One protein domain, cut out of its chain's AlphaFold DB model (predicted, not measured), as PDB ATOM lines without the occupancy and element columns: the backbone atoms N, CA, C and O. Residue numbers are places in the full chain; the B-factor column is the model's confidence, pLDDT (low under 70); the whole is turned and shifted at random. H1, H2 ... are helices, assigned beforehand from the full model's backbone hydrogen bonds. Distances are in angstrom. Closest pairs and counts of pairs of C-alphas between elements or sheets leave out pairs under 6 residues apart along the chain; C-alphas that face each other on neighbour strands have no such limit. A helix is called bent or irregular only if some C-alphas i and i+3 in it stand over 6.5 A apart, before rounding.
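Overview. This is residues 42 to 62, 76 to 114 and 125 to 140 of the 540 residues of an uncharacterized protein of Oryza barthii (UniProt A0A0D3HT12). One long helix, H2, is the spine of a rod, and two shorter helices pack on it at different places along its length. H1 crosses the first part of H2 at a steep tilt, while H3 packs on H2 near its other end with residues 125 to 132 and makes a narrow V with it; H1 and H3 stay apart. The printed part has 76 residues with three named helices, in the order H1, H2, H3, and no named strand; the class is all helix. The whole is only just extended, close to loose, with a radius of gyration of the C-alphas of 17.4 A, and it spans 57 by 21 by 20 A.

Arrangement. H2, residues 76 to 110, is the longest helix. H1, residues 42 to 60, touches H2, and H2 touches H1 with residues 77 to 91 alone; the closest C-alphas are those of Ala 51 and Leu 84, 4.4 A apart. Their lines stand at a steep tilt of 49 degrees, and they run opposite ways. H3, residues 125 to 140, touches H2 with residues 125 to 132 alone, and H2 touches H3 with residues 100 to 108 alone. The closest C-alphas of H2 and H3 are those of Ala 104 and Val 129, 5.3 A apart, and the two run opposite ways at a shallow tilt of 31 degrees. H1 and H3 are apart. In H2 and H3 every O i to N i+4 pair is within hydrogen-bond range; in H1, 13 of 15 are.

Along the chain. H2 runs 49.6 A from C-alpha 76 at (3.383, 46.617, -28.290) to C-alpha 110 at (17.202, 13.726, -62.759). H1 begins at C-alpha 42, at (23.528, 39.477, -35.893), and measures 23.8 A from first to last C-alpha. H1 is irregular, with C-alphas 44 and 47 at 7.8 A from each other, and has a kink of 28 degrees near residue 49. H3 measures 22.8 A and ends at C-alpha 140, at (9.909, 39.052, -56.653).

Size, cuts and confidence. The two C-alphas farthest apart are those of Asp 62 and Ser 112, at 57.1 A. The link from H1 to H2 runs across a cut: residues 63 to 75 are not printed, and C-alphas 62 and 76 are 10.3 A apart. The link from H2 to H3 also runs across a cut, with residues 115 to 124 not printed and C-alphas 114 and 125 at 5.4 A from each other. The mean pLDDT of the printed part is 85.5, and one printed residue, Gly 114, is under 70.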
ATOM      1  N   PHE A  42      24.630  38.529 -36.083       79.81
ATOM      2  CA  PHE A  42      23.528  39.477 -35.893       79.81
ATOM      3  C   PHE A  42      23.069  40.119 -37.203       79.81
ATOM      4  O   PHE A  42      21.880  40.358 -37.377       79.81
ATOM      5  N   TYR A  43      23.967  40.363 -38.150       76.50
ATOM      6  CA  TYR A  43      23.601  40.886 -39.462       76.50
ATOM      7  C   TYR A  43      22.839  39.846 -40.298       76.50
ATOM      8  O   TYR A  43      21.841  40.168 -40.937       76.50
ATOM      9  N   LEU A  44      23.270  38.581 -40.262       71.75
ATOM     10  CA  LEU A  44      22.675  37.485 -41.032       71.75
ATOM     11  C   LEU A  44      21.388  36.935 -40.403       71.75
ATOM     12  O   LEU A  44      20.460  36.567 -41.119       71.75
ATOM     13  N   PHE A  45      21.327  36.877 -39.071       78.69
ATOM     14  CA  PHE A  45      20.251  36.225 -38.317       78.69
ATOM     15  C   PHE A  45      19.509  37.163 -37.367       78.69
ATOM     16  O   PHE A  45      18.608  36.718 -36.658       78.69
ATOM     17  N   GLY A  46      19.824  38.460 -37.358       84.94
ATOM     18  CA  GLY A  46      19.180  39.444 -36.486       84.94
ATOM     19  C   GLY A  46      17.663  39.446 -36.621       84.94
ATOM     20  O   GLY A  46      16.977  39.489 -35.610       84.94
ATOM     21  N   LEU A  47      17.142  39.271 -37.841       83.25
ATOM     22  CA  LEU A  47      15.700  39.149 -38.091       83.25
ATOM     23  C   LEU A  47      15.066  37.895 -37.468       83.25
ATOM     24  O   LEU A  47      13.892  37.921 -37.122       83.25
ATOM     25  N   LEU A  48      15.819  36.804 -37.297       84.00
ATOM     26  CA  LEU A  48      15.333  35.610 -36.593       84.00
ATOM     27  C   LEU A  48      15.390  35.799 -35.076       84.00
ATOM     28  O   LEU A  48      14.473  35.386 -34.368       84.00
ATOM     29  N   VAL A  49      16.441  36.457 -34.579       86.19
ATOM     30  CA  VAL A  49      16.578  36.794 -33.155       86.19
ATOM     31  C   VAL A  49      15.459  37.742 -32.725       86.19
ATOM     32  O   VAL A  49      14.800  37.494 -31.717       86.19
ATOM     33  N   THR A  50      15.181  38.791 -33.506       88.31
ATOM     34  CA  THR A  50      14.077  39.721 -33.224       88.31
ATOM     35  C   THR A  50      12.720  39.034 -33.312       88.31
ATOM     36  O   THR A  50      11.860  39.319 -32.480       88.31
ATOM     37  N   ALA A  51      12.526  38.090 -34.238       89.81
ATOM     38  CA  ALA A  51      11.313  37.275 -34.299       89.81
ATOM     39  C   ALA A  51      11.127  36.422 -33.039       89.81
ATOM     40  O   ALA A  51      10.047  36.422 -32.452       89.81
ATOM     41  N   GLY A  52      12.187  35.742 -32.589       88.81
ATOM     42  CA  GLY A  52      12.169  34.925 -31.375       88.81
ATOM     43  C   GLY A  52      11.869  35.749 -30.122       88.81
ATOM     44  O   GLY A  52      11.006  35.374 -29.330       88.81
ATOM     45  N   LEU A  53      12.508  36.915 -29.979       89.31
ATOM     46  CA  LEU A  53      12.237  37.853 -28.884       89.31
ATOM     47  C   LEU A  53      10.809  38.416 -28.938       89.31
ATOM     48  O   LEU A  53      10.167  38.568 -27.900       89.31
ATOM     49  N   SER A  54      10.298  38.695 -30.138       90.44
ATOM     50  CA  SER A  54       8.930  39.187 -30.330       90.44
ATOM     51  C   SER A  54       7.892  38.123 -29.983       90.44
ATOM     52  O   SER A  54       6.927  38.419 -29.284       90.44
ATOM     53  N   LEU A  55       8.115  36.870 -30.397       91.50
ATOM     54  CA  LEU A  55       7.279  35.729 -30.014       91.50
ATOM     55  C   LEU A  55       7.267  35.539 -28.494       91.50
ATOM     56  O   LEU A  55       6.207  35.379 -27.894       91.50
ATOM     57  N   TRP A  56       8.447  35.600 -27.873       91.50
ATOM     58  CA  TRP A  56       8.610  35.490 -26.427       91.50
ATOM     59  C   TRP A  56       7.827  36.579 -25.675       91.50
ATOM     60  O   TRP A  56       7.068  36.272 -24.756       91.50
ATOM     61  N   ARG A  57       7.937  37.844 -26.103       88.56
ATOM     62  CA  ARG A  57       7.195  38.971 -25.510       88.56
ATOM     63  C   ARG A  57       5.682  38.868 -25.720       88.56
ATOM     64  O   ARG A  57       4.935  39.117 -24.777       88.56
ATOM     65  N   LEU A  58       5.228  38.433 -26.900       88.75
ATOM     66  CA  LEU A  58       3.804  38.191 -27.186       88.75
ATOM     67  C   LEU A  58       3.188  37.094 -26.304       88.75
ATOM     68  O   LEU A  58       1.985  37.147 -26.027       88.75
ATOM     69  N   LEU A  59       3.993  36.114 -25.877       87.69
ATOM     70  CA  LEU A  59       3.587  35.053 -24.952       87.69
ATOM     71  C   LEU A  59       3.556  35.534 -23.495       87.69
ATOM     72  O   LEU A  59       2.608  35.214 -22.782       87.69
ATOM     73  N   GLN A  60       4.557  36.305 -23.053       85.75
ATOM     74  CA  GLN A  60       4.652  36.783 -21.666       85.75
ATOM     75  C   GLN A  60       3.671  37.919 -21.329       85.75
ATOM     76  O   GLN A  60       3.149  37.943 -20.217       85.75
ATOM     77  N   ARG A  61       3.396  38.831 -22.276       76.75
ATOM     78  CA  ARG A  61       2.452  39.967 -22.138       76.75
ATOM     79  C   ARG A  61       2.670  40.850 -20.896       76.75
ATOM     80  O   ARG A  61       1.724  41.427 -20.363       76.75
ATOM     81  N   ASP A  62       3.912  40.998 -20.451       76.81
ATOM     82  CA  ASP A  62       4.317  41.747 -19.257       76.81
ATOM     83  C   ASP A  62       4.520  43.253 -19.532       76.81
ATOM     84  O   ASP A  62       5.549  43.839 -19.206       76.81
ATOM     85  N   LEU A  76       2.346  47.646 -28.405       88.38
ATOM     86  CA  LEU A  76       3.383  46.617 -28.290       88.38
ATOM     87  C   LEU A  76       2.955  45.301 -28.945       88.38
ATOM     88  O   LEU A  76       3.763  44.676 -29.627       88.38
ATOM     89  N   ASN A  77       1.683  44.909 -28.830       87.69
ATOM     90  CA  ASN A  77       1.166  43.745 -29.548       87.69
ATOM     91  C   ASN A  77       1.279  43.911 -31.068       87.69
ATOM     92  O   ASN A  77       1.697  42.970 -31.740       87.69
ATOM     93  N   VAL A  78       0.957  45.088 -31.616       91.00
ATOM     94  CA  VAL A  78       1.134  45.371 -33.052       91.00
ATOM     95  C   VAL A  78       2.616  45.339 -33.433       91.00
ATOM     96  O   VAL A  78       2.971  44.682 -34.410       91.00
ATOM     97  N   LEU A  79       3.488  45.977 -32.647       91.38
ATOM     98  CA  LEU A  79       4.929  46.030 -32.903       91.38
ATOM     99  C   LEU A  79       5.564  44.633 -32.916       91.38
ATOM    100  O   LEU A  79       6.240  44.270 -33.880       91.38
ATOM    101  N   TYR A  80       5.327  43.833 -31.874       91.88
ATOM    102  CA  TYR A  80       5.868  42.477 -31.793       91.88
ATOM    103  C   TYR A  80       5.239  41.553 -32.839       91.88
ATOM    104  O   TYR A  80       5.941  40.710 -33.393       91.88
ATOM    105  N   SER A  81       3.956  41.726 -33.177       91.12
ATOM    106  CA  SER A  81       3.328  40.959 -34.264       91.12
ATOM    107  C   SER A  81       3.958  41.288 -35.616       91.12
ATOM    108  O   SER A  81       4.238  40.383 -36.396       91.12
ATOM    109  N   LEU A  82       4.243  42.564 -35.889       92.88
ATOM    110  CA  LEU A  82       4.883  42.996 -37.130       92.88
ATOM    111  C   LEU A  82       6.323  42.478 -37.232       92.88
ATOM    112  O   LEU A  82       6.702  41.939 -38.270       92.88
ATOM    113  N   ALA A  83       7.095  42.555 -36.146       90.88
ATOM    114  CA  ALA A  83       8.446  41.996 -36.083       90.88
ATOM    115  C   ALA A  83       8.453  40.463 -36.236       90.88
ATOM    116  O   ALA A  83       9.305  39.914 -36.938       90.88
ATOM    117  N   LEU A  84       7.475  39.768 -35.644       91.50
ATOM    118  CA  LEU A  84       7.297  38.325 -35.799       91.50
ATOM    119  C   LEU A  84       6.961  37.948 -37.248       91.50
ATOM    120  O   LEU A  84       7.583  37.042 -37.800       91.50
ATOM    121  N   ILE A  85       6.021  38.657 -37.883       91.50
ATOM    122  CA  ILE A  85       5.651  38.445 -39.290       91.50
ATOM    123  C   ILE A  85       6.851  38.718 -40.202       91.50
ATOM    124  O   ILE A  85       7.151  37.907 -41.076       91.50
ATOM    125  N   GLN A  86       7.577  39.816 -39.984       89.94
ATOM    126  CA  GLN A  86       8.768  40.158 -40.761       89.94
ATOM    127  C   GLN A  86       9.847  39.073 -40.649       89.94
ATOM    128  O   GLN A  86      10.432  38.671 -41.656       89.94
ATOM    129  N   GLY A  87      10.078  38.557 -39.442       89.25
ATOM    130  CA  GLY A  87      10.998  37.451 -39.212       89.25
ATOM    131  C   GLY A  87      10.549  36.136 -39.847       89.25
ATOM    132  O   GLY A  87      11.367  35.436 -40.442       89.25
ATOM    133  N   ALA A  88       9.253  35.819 -39.792       88.12
ATOM    134  CA  ALA A  88       8.684  34.641 -40.443       88.12
ATOM    135  C   ALA A  88       8.801  34.716 -41.977       88.12
ATOM    136  O   ALA A  88       9.194  33.737 -42.614       88.12
ATOM    137  N   LEU A  89       8.532  35.884 -42.573       87.81
ATOM    138  CA  LEU A  89       8.713  36.127 -44.008       87.81
ATOM    139  C   LEU A  89      10.186  36.027 -44.415       87.81
ATOM    140  O   LEU A  89      10.498  35.399 -45.427       87.81
ATOM    141  N   PHE A  90      11.098  36.587 -43.616       86.62
ATOM    142  CA  PHE A  90      12.537  36.452 -43.841       86.62
ATOM    143  C   PHE A  90      12.990  34.992 -43.755       86.62
ATOM    144  O   PHE A  90      13.727  34.530 -44.626       86.62
ATOM    145  N   PHE A  91      12.522  34.248 -42.750       84.69
ATOM    146  CA  PHE A  91      12.816  32.827 -42.609       84.69
ATOM    147  C   PHE A  91      12.343  32.049 -43.836       84.69
ATOM    148  O   PHE A  91      13.147  31.354 -44.450       84.69
ATOM    149  N   TYR A  92      11.088  32.243 -44.256       84.12
ATOM    150  CA  TYR A  92      10.540  31.629 -45.465       84.12
ATOM    151  C   TYR A  92      11.354  31.982 -46.720       84.12
ATOM    152  O   TYR A  92      11.695  31.107 -47.520       84.12
ATOM    153  N   TYR A  93      11.724  33.255 -46.883       83.19
ATOM    154  CA  TYR A  93      12.550  33.734 -47.992       83.19
ATOM    155  C   TYR A  93      13.935  33.070 -48.013       83.19
ATOM    156  O   TYR A  93      14.418  32.642 -49.072       83.19
ATOM    157  N   PHE A  94      14.571  32.970 -46.845       81.69
ATOM    158  CA  PHE A  94      15.884  32.366 -46.657       81.69
ATOM    159  C   PHE A  94      15.850  30.854 -46.908       81.69
ATOM    160  O   PHE A  94      16.640  30.345 -47.710       81.69
ATOM    161  N   THR A  95      14.892  30.135 -46.319       79.69
ATOM    162  CA  THR A  95      14.718  28.693 -46.539       79.69
ATOM    163  C   THR A  95      14.369  28.392 -47.986       79.69
ATOM    164  O   THR A  95      14.964  27.490 -48.566       79.69
ATOM    165  N   SER A  96      13.498  29.183 -48.621       79.38
ATOM    166  CA  SER A  96      13.187  29.065 -50.052       79.38
ATOM    167  C   SER A  96      14.441  29.211 -50.928       79.38
ATOM    168  O   SER A  96      14.592  28.518 -51.932       79.38
ATOM    169  N   ARG A  97      15.416  30.045 -50.527       78.12
ATOM    170  CA  ARG A  97      16.694  30.200 -51.254       78.12
ATOM    171  C   ARG A  97      17.583  28.969 -51.154       78.12
ATOM    172  O   ARG A  97      18.145  28.536 -52.159       78.12
ATOM    173  N   LEU A  98      17.698  28.403 -49.956       77.25
ATOM    174  CA  LEU A  98      18.498  27.203 -49.718       77.25
ATOM    175  C   LEU A  98      17.856  25.956 -50.332       77.25
ATOM    176  O   LEU A  98      18.530  25.202 -51.036       77.25
ATOM    177  N   LEU A  99      16.552  25.755 -50.110       80.44
ATOM    178  CA  LEU A  99      15.800  24.642 -50.688       80.44
ATOM    179  C   LEU A  99      15.749  24.743 -52.213       80.44
ATOM    180  O   LEU A  99      15.920  23.728 -52.877       80.44
ATOM    181  N   GLY A 100      15.608  25.948 -52.773       80.94
ATOM    182  CA  GLY A 100      15.633  26.162 -54.220       80.94
ATOM    183  C   GLY A 100      16.937  25.692 -54.868       80.94
ATOM    184  O   GLY A 100      16.903  25.049 -55.913       80.94
ATOM    185  N   ARG A 101      18.092  25.917 -54.220       80.62
ATOM    186  CA  ARG A 101      19.386  25.416 -54.720       80.62
ATOM    187  C   ARG A 101      19.475  23.890 -54.665       80.62
ATOM    188  O   ARG A 101      19.963  23.276 -55.607       80.62
ATOM    189  N   ARG A 102      18.979  23.269 -53.589       84.00
ATOM    190  CA  ARG A 102      18.915  21.799 -53.482       84.00
ATOM    191  C   ARG A 102      17.985  21.195 -54.531       84.00
ATOM    192  O   ARG A 102      18.347  20.203 -55.148       84.00
ATOM    193  N   LEU A 103      16.830  21.817 -54.762       85.88
ATOM    194  CA  LEU A 103      15.884  21.402 -55.792       85.88
ATOM    195  C   LEU A 103      16.499  21.517 -57.189       85.88
ATOM    196  O   LEU A 103      16.399  20.575 -57.962       85.88
ATOM    197  N   ALA A 104      17.186  22.623 -57.491       86.31
ATOM    198  CA  ALA A 104      17.907  22.788 -58.752       86.31
ATOM    199  C   ALA A 104      18.947  21.676 -58.962       86.31
ATOM    200  O   ALA A 104      19.017  21.106 -60.043       86.31
ATOM    201  N   ASN A 105      19.697  21.314 -57.917       84.38
ATOM    202  CA  ASN A 105      20.668  20.221 -57.984       84.38
ATOM    203  C   ASN A 105      20.007  18.849 -58.176       84.38
ATOM    204  O   ASN A 105      20.551  18.017 -58.898       84.38
ATOM    205  N   LEU A 106      18.847  18.616 -57.553       86.31
ATOM    206  CA  LEU A 106      18.074  17.388 -57.735       86.31
ATOM    207  C   LEU A 106      17.556  17.280 -59.173       86.31
ATOM    208  O   LEU A 106      17.737  16.249 -59.809       86.31
ATOM    209  N   VAL A 107      16.971  18.359 -59.703       86.25
ATOM    210  CA  VAL A 107      16.523  18.441 -61.101       86.25
ATOM    211  C   VAL A 107      17.707  18.247 -62.045       86.25
ATOM    212  O   VAL A 107      17.615  17.475 -62.991       86.25
ATOM    213  N   ALA A 108      18.849  18.874 -61.765       87.69
ATOM    214  CA  ALA A 108      20.046  18.682 -62.570       87.69
ATOM    215  C   ALA A 108      20.504  17.212 -62.597       87.69
ATOM    216  O   ALA A 108      20.952  16.748 -63.638       87.69
ATOM    217  N   GLY A 109      20.340  16.476 -61.492       84.06
ATOM    218  CA  GLY A 109      20.596  15.035 -61.439       84.06
ATOM    219  C   GLY A 109      19.583  14.214 -62.241       84.06
ATOM    220  O   GLY A 109      19.980  13.389 -63.052       84.06
ATOM    221  N   VAL A 110      18.281  14.470 -62.069       85.81
ATOM    222  CA  VAL A 110      17.202  13.726 -62.759       85.81
ATOM    223  C   VAL A 110      17.280  13.860 -64.281       85.81
ATOM    224  O   VAL A 110      16.946  12.927 -65.002       85.81
ATOM    225  N   TYR A 111      17.711  15.021 -64.770       81.81
ATOM    226  CA  TYR A 111      17.791  15.327 -66.200       81.81
ATOM    227  C   TYR A 111      19.228  15.236 -66.759       81.81
ATOM    228  O   TYR A 111      19.477  15.705 -67.870       81.81
ATOM    229  N   SER A 112      20.178  14.676 -65.998       82.56
ATOM    230  CA  SER A 112      21.595  14.512 -66.383       82.56
ATOM    231  C   SER A 112      22.303  15.809 -66.832       82.56
ATOM    232  O   SER A 112      23.210  15.800 -67.671       82.56
ATOM    233  N   PHE A 113      21.921  16.953 -66.257       82.75
ATOM    234  CA  PHE A 113      22.614  18.232 -66.459       82.75
ATOM    235  C   PHE A 113      23.977  18.292 -65.754       82.75
ATOM    236  O   PHE A 113      24.735  19.208 -66.030       82.75
ATOM    237  N   GLY A 114      24.285  17.368 -64.840       68.62
ATOM    238  CA  GLY A 114      25.576  17.314 -64.142       68.62
ATOM    239  C   GLY A 114      26.659  16.465 -64.809       68.62
ATOM    240  O   GLY A 114      27.718  16.319 -64.214       68.62
ATOM    241  N   ARG A 125      24.721  22.094 -64.305       83.56
ATOM    242  CA  ARG A 125      24.116  22.339 -62.977       83.56
ATOM    243  C   ARG A 125      23.952  23.835 -62.722       83.56
ATOM    244  O   ARG A 125      22.889  24.270 -62.268       83.56
ATOM    245  N   ALA A 126      24.969  24.628 -63.060       86.38
ATOM    246  CA  ALA A 126      24.926  26.081 -62.947       86.38
ATOM    247  C   ALA A 126      23.779  26.691 -63.769       86.38
ATOM    248  O   ALA A 126      23.080  27.570 -63.261       86.38
ATOM    249  N   SER A 127      23.516  26.186 -64.979       87.94
ATOM    250  CA  SER A 127      22.412  26.654 -65.828       87.94
ATOM    251  C   SER A 127      21.027  26.412 -65.205       87.94
ATOM    252  O   SER A 127      20.173  27.301 -65.239       87.94
ATOM    253  N   VAL A 128      20.796  25.258 -64.563       90.06
ATOM    254  CA  VAL A 128      19.526  24.974 -63.854       90.06
ATOM    255  C   VAL A 128      19.370  25.865 -62.616       90.06
ATOM    256  O   VAL A 128      18.282  26.379 -62.337       90.06
ATOM    257  N   VAL A 129      20.462  26.086 -61.876       88.62
ATOM    258  CA  VAL A 129      20.477  27.016 -60.736       88.62
ATOM    259  C   VAL A 129      20.171  28.440 -61.195       88.62
ATOM    260  O   VAL A 129      19.434  29.153 -60.508       88.62
ATOM    261  N   ASP A 130      20.703  28.857 -62.343       89.19
ATOM    262  CA  ASP A 130      20.447  30.184 -62.887       89.19
ATOM    263  C   ASP A 130      18.997  30.347 -63.356       89.19
ATOM    264  O   ASP A 130      18.355  31.326 -62.982       89.19
ATOM    265  N   TYR A 131      18.418  29.342 -64.024       90.94
ATOM    266  CA  TYR A 131      16.987  29.324 -64.350       90.94
ATOM    267  C   TYR A 131      16.107  29.533 -63.107       90.94
ATOM    268  O   TYR A 131      15.217  30.392 -63.094       90.94
ATOM    269  N   MET A 132      16.378  28.789 -62.028       88.94
ATOM    270  CA  MET A 132      15.639  28.919 -60.768       88.94
ATOM    271  C   MET A 132      15.825  30.302 -60.130       88.94
ATOM    272  O   MET A 132      14.859  30.912 -59.664       88.94
ATOM    273  N   ARG A 133      17.056  30.828 -60.139       87.44
ATOM    274  CA  ARG A 133      17.382  32.167 -59.628       87.44
ATOM    275  C   ARG A 133      16.643  33.253 -60.407       87.44
ATOM    276  O   ARG A 133      16.016  34.116 -59.799       87.44
ATOM    277  N   GLN A 134      16.688  33.210 -61.734       87.62
ATOM    278  CA  GLN A 134      16.028  34.193 -62.588       87.62
ATOM    279  C   GLN A 134      14.504  34.112 -62.501       87.62
ATOM    280  O   GLN A 134      13.834  35.144 -62.557       87.62
ATOM    281  N   THR A 135      13.950  32.910 -62.343       88.12
ATOM    282  CA  THR A 135      12.510  32.709 -62.123       88.12
ATOM    283  C   THR A 135      12.079  33.356 -60.813       88.12
ATOM    284  O   THR A 135      11.149  34.158 -60.804       88.12
ATOM    285  N   ARG A 136      12.818  33.111 -59.724       86.00
ATOM    286  CA  ARG A 136      12.569  33.747 -58.426       86.00
ATOM    287  C   ARG A 136      12.658  35.270 -58.496       86.00
ATOM    288  O   ARG A 136      11.739  35.945 -58.049       86.00
ATOM    289  N   ASN A 137      13.738  35.806 -59.064       85.62
ATOM    290  CA  ASN A 137      13.924  37.254 -59.183       85.62
ATOM    291  C   ASN A 137      12.811  37.900 -60.026       85.62
ATOM    292  O   ASN A 137      12.426  39.036 -59.762       85.62
ATOM    293  N   GLY A 138      12.292  37.181 -61.030       85.19
ATOM    294  CA  GLY A 138      11.107  37.577 -61.790       85.19
ATOM    295  C   GLY A 138       9.870  37.663 -60.900       85.19
ATOM    296  O   GLY A 138       9.271  38.731 -60.814       85.19
ATOM    297  N   CYS A 139       9.551  36.592 -60.161       84.69
ATOM    298  CA  CYS A 139       8.431  36.571 -59.211       84.69
ATOM    299  C   CYS A 139       8.498  37.697 -58.170       84.69
ATOM    300  O   CYS A 139       7.463  38.252 -57.814       84.69
ATOM    301  N   GLU A 140       9.696  38.000 -57.657       84.06
ATOM    302  CA  GLU A 140       9.909  39.052 -56.653       84.06
ATOM    303  C   GLU A 140       9.590  40.449 -57.201       84.06
ATOM    304  O   GLU A 140       9.114  41.301 -56.456       84.06
TER     305      GLU A 140